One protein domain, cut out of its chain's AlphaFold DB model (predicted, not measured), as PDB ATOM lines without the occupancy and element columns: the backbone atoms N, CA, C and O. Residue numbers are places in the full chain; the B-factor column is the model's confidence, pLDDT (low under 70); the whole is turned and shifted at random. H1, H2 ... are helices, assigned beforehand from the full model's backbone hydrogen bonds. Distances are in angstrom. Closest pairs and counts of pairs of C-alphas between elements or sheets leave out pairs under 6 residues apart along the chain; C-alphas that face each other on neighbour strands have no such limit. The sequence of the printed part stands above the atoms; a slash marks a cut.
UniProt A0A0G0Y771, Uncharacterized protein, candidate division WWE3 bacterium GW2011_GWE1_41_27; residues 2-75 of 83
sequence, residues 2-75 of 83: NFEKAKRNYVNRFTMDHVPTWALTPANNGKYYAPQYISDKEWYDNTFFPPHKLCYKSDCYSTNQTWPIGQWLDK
ATOM      1  N   ASN A   2      27.005 -27.027  34.651       89.25
ATOM      2  CA  ASN A   2      27.411 -28.442  34.542       89.25
ATOM      3  C   ASN A   2      28.907 -28.543  34.197       89.25
ATOM      4  O   ASN A   2      29.487 -27.551  33.755       89.25
ATOM      5  N   PHE A   3      29.510 -29.718  34.393       90.56
ATOM      6  CA  PHE A   3      30.960 -29.920  34.294       90.56
ATOM      7  C   PHE A   3      31.551 -29.508  32.937       90.56
ATOM      8  O   PHE A   3      32.473 -28.695  32.870       90.56
ATOM      9  N   GLU A   4      30.971 -29.983  31.835       90.25
ATOM     10  CA  GLU A   4      31.479 -29.666  30.496       90.25
ATOM     11  C   GLU A   4      31.275 -28.193  30.121       90.25
ATOM     12  O   GLU A   4      32.148 -27.571  29.513       90.25
ATOM     13  N   LYS A   5      30.156 -27.589  30.534       88.25
ATOM     14  CA  LYS A   5      29.908 -26.154  30.344       88.25
ATOM     15  C   LYS A   5      30.866 -25.308  31.188       88.25
ATOM     16  O   LYS A   5      31.320 -24.268  30.717       88.25
ATOM     17  N   ALA A   6      31.208 -25.752  32.397       87.81
ATOM     18  CA  ALA A   6      32.192 -25.091  33.247       87.81
ATOM     19  C   ALA A   6      33.580 -25.100  32.594       87.81
ATOM     20  O   ALA A   6      34.171 -24.040  32.427       87.81
ATOM     21  N   LYS A   7      34.061 -26.253  32.117       89.38
ATOM     22  CA  LYS A   7      35.367 -26.352  31.436       89.38
ATOM     23  C   LYS A   7      35.482 -25.428  30.219       89.38
ATOM     24  O   LYS A   7      36.537 -24.840  29.996       89.38
ATOM     25  N   ARG A   8      34.401 -25.274  29.446       87.44
ATOM     26  CA  ARG A   8      34.372 -24.369  28.280       87.44
ATOM     27  C   ARG A   8      34.385 -22.894  28.672       87.44
ATOM     28  O   ARG A   8      35.034 -22.100  28.006       87.44
ATOM     29  N   ASN A   9      33.669 -22.531  29.733       84.38
ATOM     30  CA  ASN A   9      33.539 -21.136  30.155       84.38
ATOM     31  C   ASN A   9      34.734 -20.648  30.992       84.38
ATOM     32  O   ASN A   9      35.056 -19.464  30.968       84.38
ATOM     33  N   TYR A  10      35.397 -21.546  31.722       85.12
ATOM     34  CA  TYR A  10      36.492 -21.237  32.640       85.12
ATOM     35  C   TYR A  10      37.813 -21.763  32.072       85.12
ATOM     36  O   TYR A  10      38.410 -22.728  32.556       85.12
ATOM     37  N   VAL A  11      38.270 -21.116  30.999       87.31
ATOM     38  CA  VAL A  11      39.512 -21.474  30.289       87.31
ATOM     39  C   VAL A  11      40.779 -21.151  31.083       87.31
ATOM     40  O   VAL A  11      41.832 -21.714  30.801       87.31
ATOM     41  N   ASN A  12      40.665 -20.281  32.091       87.38
ATOM     42  CA  ASN A  12      41.766 -19.863  32.960       87.38
ATOM     43  C   ASN A  12      41.968 -20.769  34.177       87.38
ATOM     44  O   ASN A  12      42.883 -20.505  34.955       87.38
ATOM     45  N   ARG A  13      41.137 -21.807  34.362       89.69
ATOM     46  CA  ARG A  13      41.372 -22.803  35.417       89.69
ATOM     47  C   ARG A  13      42.765 -23.394  35.233       89.69
ATOM     48  O   ARG A  13      43.181 -23.587  34.098       89.69
ATOM     49  N   PHE A  14      43.474 -23.685  36.313       91.75
ATOM     50  CA  PHE A  14      44.769 -24.342  36.216       91.75
ATOM     51  C   PHE A  14      44.755 -25.621  37.037       91.75
ATOM     52  O   PHE A  14      44.743 -25.589  38.266       91.75
ATOM     53  N   THR A  15      44.725 -26.746  36.336       93.81
ATOM     54  CA  THR A  15      44.687 -28.091  36.905       93.81
ATOM     55  C   THR A  15      45.767 -28.938  36.234       93.81
ATOM     56  O   THR A  15      46.320 -28.544  35.204       93.81
ATOM     57  N   MET A  16      46.086 -30.117  36.772       92.81
ATOM     58  CA  MET A  16      46.993 -31.024  36.050       92.81
ATOM     59  C   MET A  16      46.381 -31.529  34.731       92.81
ATOM     60  O   MET A  16      47.111 -31.940  33.827       92.81
ATOM     61  N   ASP A  17      45.050 -31.463  34.597       92.56
ATOM     62  CA  ASP A  17      44.320 -31.830  33.383       92.56
ATOM     63  C   ASP A  17      44.300 -30.717  32.328       92.56
ATOM     64  O   ASP A  17      44.252 -31.025  31.128       92.56
ATOM     65  N   HIS A  18      44.341 -29.451  32.751       91.81
ATOM     66  CA  HIS A  18      44.214 -28.274  31.896       91.81
ATOM     67  C   HIS A  18      45.224 -27.193  32.284       91.81
ATOM     68  O   HIS A  18      45.147 -26.598  33.361       91.81
ATOM     69  N   VAL A  19      46.132 -26.904  31.351       92.06
ATOM     70  CA  VAL A  19      47.159 -25.867  31.487       92.06
ATOM     71  C   VAL A  19      46.723 -24.634  30.692       92.06
ATOM     72  O   VAL A  19      46.657 -24.705  29.462       92.06
ATOM     73  N   PRO A  20      46.399 -23.509  31.347       90.25
ATOM     74  CA  PRO A  20      46.014 -22.294  30.649       90.25
ATOM     75  C   PRO A  20      47.248 -21.581  30.079       90.25
ATOM     76  O   PRO A  20      48.329 -21.622  30.662       90.25
ATOM     77  N   THR A  21      47.088 -20.863  28.966       90.06
ATOM     78  CA  THR A  21      48.209 -20.205  28.268       90.06
ATOM     79  C   THR A  21      48.981 -19.223  29.152       90.06
ATOM     80  O   THR A  21      50.196 -19.108  29.025       90.06
ATOM     81  N   TRP A  22      48.302 -18.542  30.081       87.62
ATOM     82  CA  TRP A  22      48.954 -17.602  30.996       87.62
ATOM     83  C   TRP A  22      49.981 -18.285  31.914       87.62
ATOM     84  O   TRP A  22      50.974 -17.662  32.273       87.62
ATOM     85  N   ALA A  23      49.796 -19.569  32.241       90.25
ATOM     86  CA  ALA A  23      50.698 -20.321  33.114       90.25
ATOM     87  C   ALA A  23      52.042 -20.668  32.451       90.25
ATOM     88  O   ALA A  23      52.986 -21.071  33.129       90.25
ATOM     89  N   LEU A  24      52.142 -20.499  31.129       89.62
ATOM     90  CA  LEU A  24      53.383 -20.684  30.374       89.62
ATOM     91  C   LEU A  24      54.321 -19.475  30.474       89.62
ATOM     92  O   LEU A  24      55.455 -19.541  30.009       89.62
ATOM     93  N   THR A  25      53.853 -18.374  31.062       91.19
ATOM     94  CA  THR A  25      54.644 -17.163  31.293       91.19
ATOM     95  C   THR A  25      55.065 -17.122  32.764       91.19
ATOM     96  O   THR A  25      54.231 -17.394  33.632       91.19
ATOM     97  N   PRO A  26      56.333 -16.804  33.078       92.38
ATOM     98  CA  PRO A  26      56.762 -16.656  34.463       92.38
ATOM     99  C   PRO A  26      56.056 -15.465  35.122       92.38
ATOM    100  O   PRO A  26      55.749 -14.459  34.481       92.38
ATOM    101  N   ALA A  27      55.812 -15.573  36.423       90.12
ATOM    102  CA  ALA A  27      55.328 -14.475  37.242       90.12
ATOM    103  C   ALA A  27      56.445 -13.452  37.509       90.12
ATOM    104  O   ALA A  27      57.623 -13.689  37.242       90.12
ATOM    105  N   ASN A  28      56.086 -12.320  38.121       91.88
ATOM    106  CA  ASN A  28      57.018 -11.225  38.427       91.88
ATOM    107  C   ASN A  28      58.197 -11.635  39.336       91.88
ATOM    108  O   ASN A  28      59.180 -10.908  39.427       91.88
ATOM    109  N   ASN A  29      58.108 -12.781  40.016       91.38
ATOM    110  CA  ASN A  29      59.172 -13.348  40.849       91.38
ATOM    111  C   ASN A  29      60.123 -14.290  40.080       91.38
ATOM    112  O   ASN A  29      60.960 -14.939  40.704       91.38
ATOM    113  N   GLY A  30      59.977 -14.411  38.756       92.56
ATOM    114  CA  GLY A  30      60.785 -15.293  37.907       92.56
ATOM    115  C   GLY A  30      60.416 -16.778  37.986       92.56
ATOM    116  O   GLY A  30      61.045 -17.586  37.309       92.56
ATOM    117  N   LYS A  31      59.403 -17.147  38.781       94.38
ATOM    118  CA  LYS A  31      58.898 -18.521  38.902       94.38
ATOM    119  C   LYS A  31      57.626 -18.713  38.087       94.38
ATOM    120  O   LYS A  31      56.931 -17.756  37.753       94.38
ATOM    121  N   TYR A  32      57.290 -19.961  37.802       93.81
ATOM    122  CA  TYR A  32      56.048 -20.331  37.133       93.81
ATOM    123  C   TYR A  32      54.996 -20.728  38.156       93.81
ATOM    124  O   TYR A  32      55.311 -21.330  39.183       93.81
ATOM    125  N   TYR A  33      53.737 -20.405  37.876       91.50
ATOM    126  CA  TYR A  33      52.636 -20.917  38.679       91.50
ATOM    127  C   TYR A  33      52.515 -22.432  38.499       91.50
ATOM    128  O   TYR A  33      52.691 -22.963  37.401       91.50
ATOM    129  N   ALA A  34      52.190 -23.119  39.586       93.50
ATOM    130  CA  ALA A  34      51.817 -24.524  39.563       93.50
ATOM    131  C   ALA A  34      50.305 -24.707  39.320       93.50
ATOM    132  O   ALA A  34      49.529 -23.773  39.544       93.50
ATOM    133  N   PRO A  35      49.854 -25.908  38.914       93.81
ATOM    134  CA  PRO A  35      48.444 -26.270  38.958       93.81
ATOM    135  C   PRO A  35      47.847 -26.048  40.352       93.81
ATOM    136  O   PRO A  35      48.430 -26.444  41.358       93.81
ATOM    137  N   GLN A  36      46.656 -25.453  40.400       93.44
ATOM    138  CA  GLN A  36      45.926 -25.192  41.644       93.44
ATOM    139  C   GLN A  36      45.253 -26.453  42.197       93.44
ATOM    140  O   GLN A  36      45.091 -26.577  43.410       93.44
ATOM    141  N   TYR A  37      44.872 -27.373  41.308       93.56
ATOM    142  CA  TYR A  37      44.159 -28.612  41.620       93.56
ATOM    143  C   TYR A  37      44.765 -29.801  40.867       93.56
ATOM    144  O   TYR A  37      45.323 -29.640  39.773       93.56
ATOM    145  N   ILE A  38      44.600 -31.006  41.414       93.25
ATOM    146  CA  ILE A  38      45.023 -32.270  40.796       93.25
ATOM    147  C   ILE A  38      44.197 -32.557  39.546       93.25
ATOM    148  O   ILE A  38      44.728 -33.079  38.576       93.25
ATOM    149  N   SER A  39      42.908 -32.218  39.527       93.25
ATOM    150  CA  SER A  39      42.046 -32.525  38.377       93.25
ATOM    151  C   SER A  39      41.020 -31.442  38.075       93.25
ATOM    152  O   SER A  39      40.671 -30.629  38.934       93.25
ATOM    153  N   ASP A  40      40.475 -31.472  36.857       92.81
ATOM    154  CA  ASP A  40      39.323 -30.635  36.496       92.81
ATOM    155  C   ASP A  40      38.113 -30.938  37.391       92.81
ATOM    156  O   ASP A  40      37.350 -30.033  37.728       92.81
ATOM    157  N   LYS A  41      37.938 -32.200  37.805       93.69
ATOM    158  CA  LYS A  41      36.842 -32.612  38.692       93.69
ATOM    159  C   LYS A  41      36.969 -31.976  40.072       93.69
ATOM    160  O   LYS A  41      36.003 -31.407  40.566       93.69
ATOM    161  N   GLU A  42      38.160 -32.025  40.653       93.00
ATOM    162  CA  GLU A  42      38.439 -31.392  41.940       93.00
ATOM    163  C   GLU A  42      38.245 -29.875  41.875       93.00
ATOM    164  O   GLU A  42      37.600 -29.300  42.749       93.00
ATOM    165  N   TRP A  43      38.735 -29.234  40.809       92.56
ATOM    166  CA  TRP A  43      38.477 -27.818  40.562       92.56
ATOM    167  C   TRP A  43      36.974 -27.522  40.518       92.56
ATOM    168  O   TRP A  43      36.520 -26.576  41.156       92.56
ATOM    169  N   TYR A  44      36.191 -28.329  39.797       92.19
ATOM    170  CA  TYR A  44      34.748 -28.137  39.679       92.19
ATOM    171  C   TYR A  44      34.024 -28.297  41.018       92.19
ATOM    172  O   TYR A  44      33.163 -27.483  41.341       92.19
ATOM    173  N   ASP A  45      34.396 -29.301  41.810       91.81
ATOM    174  CA  ASP A  45      33.799 -29.538  43.127       91.81
ATOM    175  C   ASP A  45      34.136 -28.411  44.130       91.81
ATOM    176  O   ASP A  45      33.352 -28.142  45.038       91.81
ATOM    177  N   ASN A  46      35.268 -27.719  43.943       88.56
ATOM    178  CA  ASN A  46      35.757 -26.643  44.818       88.56
ATOM    179  C   ASN A  46      35.561 -25.220  44.259       88.56
ATOM    180  O   ASN A  46      36.059 -24.239  44.831       88.56
ATOM    181  N   THR A  47      34.847 -25.084  43.140       87.38
ATOM    182  CA  THR A  47      34.590 -23.792  42.494       87.38
ATOM    183  C   THR A  47      33.125 -23.413  42.616       87.38
ATOM    184  O   THR A  47      32.224 -24.158  42.232       87.38
ATOM    185  N   PHE A  48      32.876 -22.197  43.093       85.19
ATOM    186  CA  PHE A  48      31.545 -21.615  43.035       85.19
ATOM    187  C   PHE A  48      31.276 -21.049  41.633       85.19
ATOM    188  O   PHE A  48      32.074 -20.286  41.093       85.19
ATOM    189  N   PHE A  49      30.130 -21.402  41.043       84.06
ATOM    190  CA  PHE A  49      29.733 -20.975  39.697       84.06
ATOM    191  C   PHE A  49      28.523 -20.031  39.763       84.06
ATOM    192  O   PHE A  49      27.385 -20.516  39.793       84.06
ATOM    193  N   PRO A  50      28.719 -18.699  39.747       78.75
ATOM    194  CA  PRO A  50      27.611 -17.758  39.834       78.75
ATOM    195  C   PRO A  50      26.679 -17.872  38.614       78.75
ATOM    196  O   PRO A  50      27.157 -17.999  37.482       78.75
ATOM    197  N   PRO A  51      25.351 -17.763  38.796       71.06
ATOM    198  CA  PRO A  51      24.383 -17.902  37.705       71.06
ATOM    199  C   PRO A  51      24.471 -16.786  36.651       71.06
ATOM    200  O   PRO A  51      24.181 -17.031  35.483       71.06
ATOM    201  N   HIS A  52      24.910 -15.582  37.038       71.56
ATOM    202  CA  HIS A  52      24.933 -14.392  36.170       71.56
ATOM    203  C   HIS A  52      26.340 -13.862  35.866       71.56
ATOM    204  O   HIS A  52      26.486 -12.845  35.193       71.56
ATOM    205  N   LYS A  53      27.390 -14.531  36.360       67.56
ATOM    206  CA  LYS A  53      28.773 -14.086  36.180       67.56
ATOM    207  C   LYS A  53      29.704 -15.281  36.057       67.56
ATOM    208  O   LYS A  53      30.014 -15.940  37.039       67.56
ATOM    209  N   LEU A  54      30.130 -15.555  34.827       60.66
ATOM    210  CA  LEU A  54      30.970 -16.711  34.505       60.66
ATOM    211  C   LEU A  54      32.433 -16.541  34.938       60.66
ATOM    212  O   LEU A  54      33.159 -17.514  34.928       60.66
ATOM    213  N   CYS A  55      32.882 -15.336  35.283       58.97
ATOM    214  CA  CYS A  55      34.184 -15.051  35.894       58.97
ATOM    215  C   CYS A  55      34.268 -13.547  36.192       58.97
ATOM    216  O   CYS A  55      33.498 -12.750  35.639       58.97
ATOM    217  N   TYR A  56      35.203 -13.129  37.045       53.34
ATOM    218  CA  TYR A  56      35.511 -11.711  37.229       53.34
ATOM    219  C   TYR A  56      36.840 -11.397  36.552       53.34
ATOM    220  O   TYR A  56      37.844 -11.419  37.233       53.34
ATOM    221  N   LYS A  57      36.832 -11.101  35.238       50.66
ATOM    222  CA  LYS A  57      37.931 -10.545  34.397       50.66
ATOM    223  C   LYS A  57      39.295 -11.290  34.388       50.66
ATOM    224  O   LYS A  57      39.884 -11.407  33.322       50.66
ATOM    225  N   SER A  58      39.754 -11.818  35.515       53.19
ATOM    226  CA  SER A  58      40.982 -12.569  35.789       53.19
ATOM    227  C   SER A  58      40.756 -13.784  36.702       53.19
ATOM    228  O   SER A  58      41.473 -14.768  36.548       53.19
ATOM    229  N   ASP A  59      39.741 -13.774  37.580       56.59
ATOM    230  CA  ASP A  59      39.691 -14.710  38.713       56.59
ATOM    231  C   ASP A  59      38.439 -15.602  38.719       56.59
ATOM    232  O   ASP A  59      37.306 -15.165  38.468       56.59
ATOM    233  N   CYS A  60      38.667 -16.888  38.993       63.25
ATOM    234  CA  CYS A  60      37.619 -17.856  39.299       63.25
ATOM    235  C   CYS A  60      37.295 -17.771  40.797       63.25
ATOM    236  O   CYS A  60      38.192 -17.543  41.604       63.25
ATOM    237  N   TYR A  61      36.043 -18.023  41.192       68.94
ATOM    238  CA  TYR A  61      35.677 -18.225  42.603       68.94
ATOM    239  C   TYR A  61      36.104 -19.629  43.074       68.94
ATOM    240  O   TYR A  61      35.287 -20.419  43.549       68.94
ATOM    241  N   SER A  62      37.371 -19.973  42.846       71.00
ATOM    242  CA  SER A  62      37.993 -21.211  43.296       71.00
ATOM    243  C   SER A  62      38.425 -21.058  44.753       71.00
ATOM    244  O   SER A  62      39.078 -20.083  45.129       71.00
ATOM    245  N   THR A  63      38.054 -22.029  45.582       75.44
ATOM    246  CA  THR A  63      38.444 -22.103  46.999       75.44
ATOM    247  C   THR A  63      39.169 -23.419  47.261       75.44
ATOM    248  O   THR A  63      39.086 -24.330  46.442       75.44
ATOM    249  N   ASN A  64      39.900 -23.536  48.371       82.88
ATOM    250  CA  ASN A  64      40.562 -24.784  48.774       82.88
ATOM    251  C   ASN A  64      41.502 -25.372  47.704       82.88
ATOM    252  O   ASN A  64      41.460 -26.566  47.416       82.88
ATOM    253  N   GLN A  65      42.337 -24.535  47.083       88.06
ATOM    254  CA  GLN A  65      43.370 -25.012  46.164       88.06
ATOM    255  C   GLN A  65      44.317 -25.968  46.895       88.06
ATOM    256  O   GLN A  65      44.853 -25.633  47.955       88.06
ATOM    257  N   THR A  66      44.549 -27.143  46.315       88.75
ATOM    258  CA  THR A  66      45.411 -28.172  46.905       88.75
ATOM    259  C   THR A  66      46.877 -28.002  46.549       88.75
ATOM    260  O   THR A  66      47.724 -28.485  47.295       88.75
ATOM    261  N   TRP A  67      47.190 -27.289  45.460       88.50
ATOM    262  CA  TRP A  67      48.565 -27.030  45.015       88.50
ATOM    263  C   TRP A  67      49.435 -28.301  45.031       88.50
ATOM    264  O   TRP A  67      50.451 -28.356  45.730       88.50
ATOM    265  N   PRO A  68      49.044 -29.349  44.286       88.75
ATOM    266  CA  PRO A  68      49.578 -30.705  44.445       88.75
ATOM    267  C   PRO A  68      51.086 -30.857  44.243       88.75
ATOM    268  O   PRO A  68      51.663 -31.852  44.671       88.75
ATOM    269  N   ILE A  69      51.724 -29.891  43.585       89.94
ATOM    270  CA  ILE A  69      53.170 -29.869  43.335       89.94
ATOM    271  C   ILE A  69      53.817 -28.580  43.860       89.94
ATOM    272  O   ILE A  69      54.844 -28.135  43.352       89.94
ATOM    273  N   GLY A  70      53.206 -27.967  44.878       91.75
ATOM    274  CA  GLY A  70      53.571 -26.649  45.392       91.75
ATOM    275  C   GLY A  70      52.881 -25.514  44.636       91.75
ATOM    276  O   GLY A  70      52.078 -25.751  43.742       91.75
ATOM    277  N   GLN A  71      53.170 -24.266  45.021       91.56
ATOM    278  CA  GLN A  71      52.589 -23.064  44.394       91.56
ATOM    279  C   GLN A  71      53.454 -22.501  43.258       91.56
ATOM    280  O   GLN A  71      52.941 -21.876  42.329       91.56
ATOM    281  N   TRP A  72      54.767 -22.729  43.339       93.25
ATOM    282  CA  TRP A  72      55.765 -22.160  42.444       93.25
ATOM    283  C   TRP A  72      56.665 -23.247  41.878       93.25
ATOM    284  O   TRP A  72      57.170 -24.080  42.628       93.25
ATOM    285  N   LEU A  73      56.909 -23.182  40.576       92.44
ATOM    286  CA  LEU A  73      57.787 -24.080  39.839       92.44
ATOM    287  C   LEU A  73      58.948 -23.296  39.228       92.44
ATOM    288  O   LEU A  73      58.800 -22.133  38.849       92.44
ATOM    289  N   ASP A  74      60.089 -23.959  39.065       93.12
ATOM    290  CA  ASP A  74      61.253 -23.373  38.386       93.12
ATOM    291  C   ASP A  74      61.115 -23.404  36.851       93.12
ATOM    292  O   ASP A  74      61.869 -22.753  36.134       93.12
ATOM    293  N   LYS A  75      60.141 -24.162  36.331       91.81
ATOM    294  CA  LYS A  75      59.821 -24.321  34.903       91.81
ATOM    295  C   LYS A  75      58.299 -24.367  34.712       91.81
ATOM    296  O   LYS A  75      57.604 -24.763  35.650       91.81
TER     297      LYS A  75
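Overview. This is residues 2 to 75 of the 83 residues of an uncharacterized protein of candidate division WWE3 bacterium GW2011_GWE1_41_27 (UniProt A0A0G0Y771). The domain has little regular structure: it is an elongated body of winding loops, with two short helices, H1 and H3, set crosswise toward one end and a shorter one, H2, away from them toward the other. The long loop of residues 46 to 75 runs back along the body, and its residues 72 to 73 make a short antiparallel pairing with residues 32 to 33. The printed part has 74 residues with three named helices, H1, H2 and H3 in chain order, and no named strand; the class is all helix, with 17 residues in named elements. It is compact, with a radius of gyration of the C-alphas of 12.3 A, and spans 36 by 23 by 18 A.

Arrangement. H1, residues 3 to 9, touches H3, residues 40 to 45, about perpendicular at 75 degrees; their closest C-alphas, of Phe 3 and Tyr 44, are 6.8 A apart. H2, residues 21 to 24, is apart from both. In H1 and H3 every O i to N i+4 pair is within hydrogen-bond range; H2 is too short for such a pair.

Along the chain. H1 measures 10.0 A from C-alpha 3 at (30.960, -29.920, 34.294) to C-alpha 9, H3 8.7 A to C-alpha 45 at (33.799, -29.538, 43.127), and H2 5.6 A.

Size, cuts and confidence. The farthest C-alphas, of His 52 and Asp 74, are 37.5 A apart. The printed part has no cut, and both links, H1 to H2 and H2 to H3, are long. Residues 53 to 61 have pLDDT under 70.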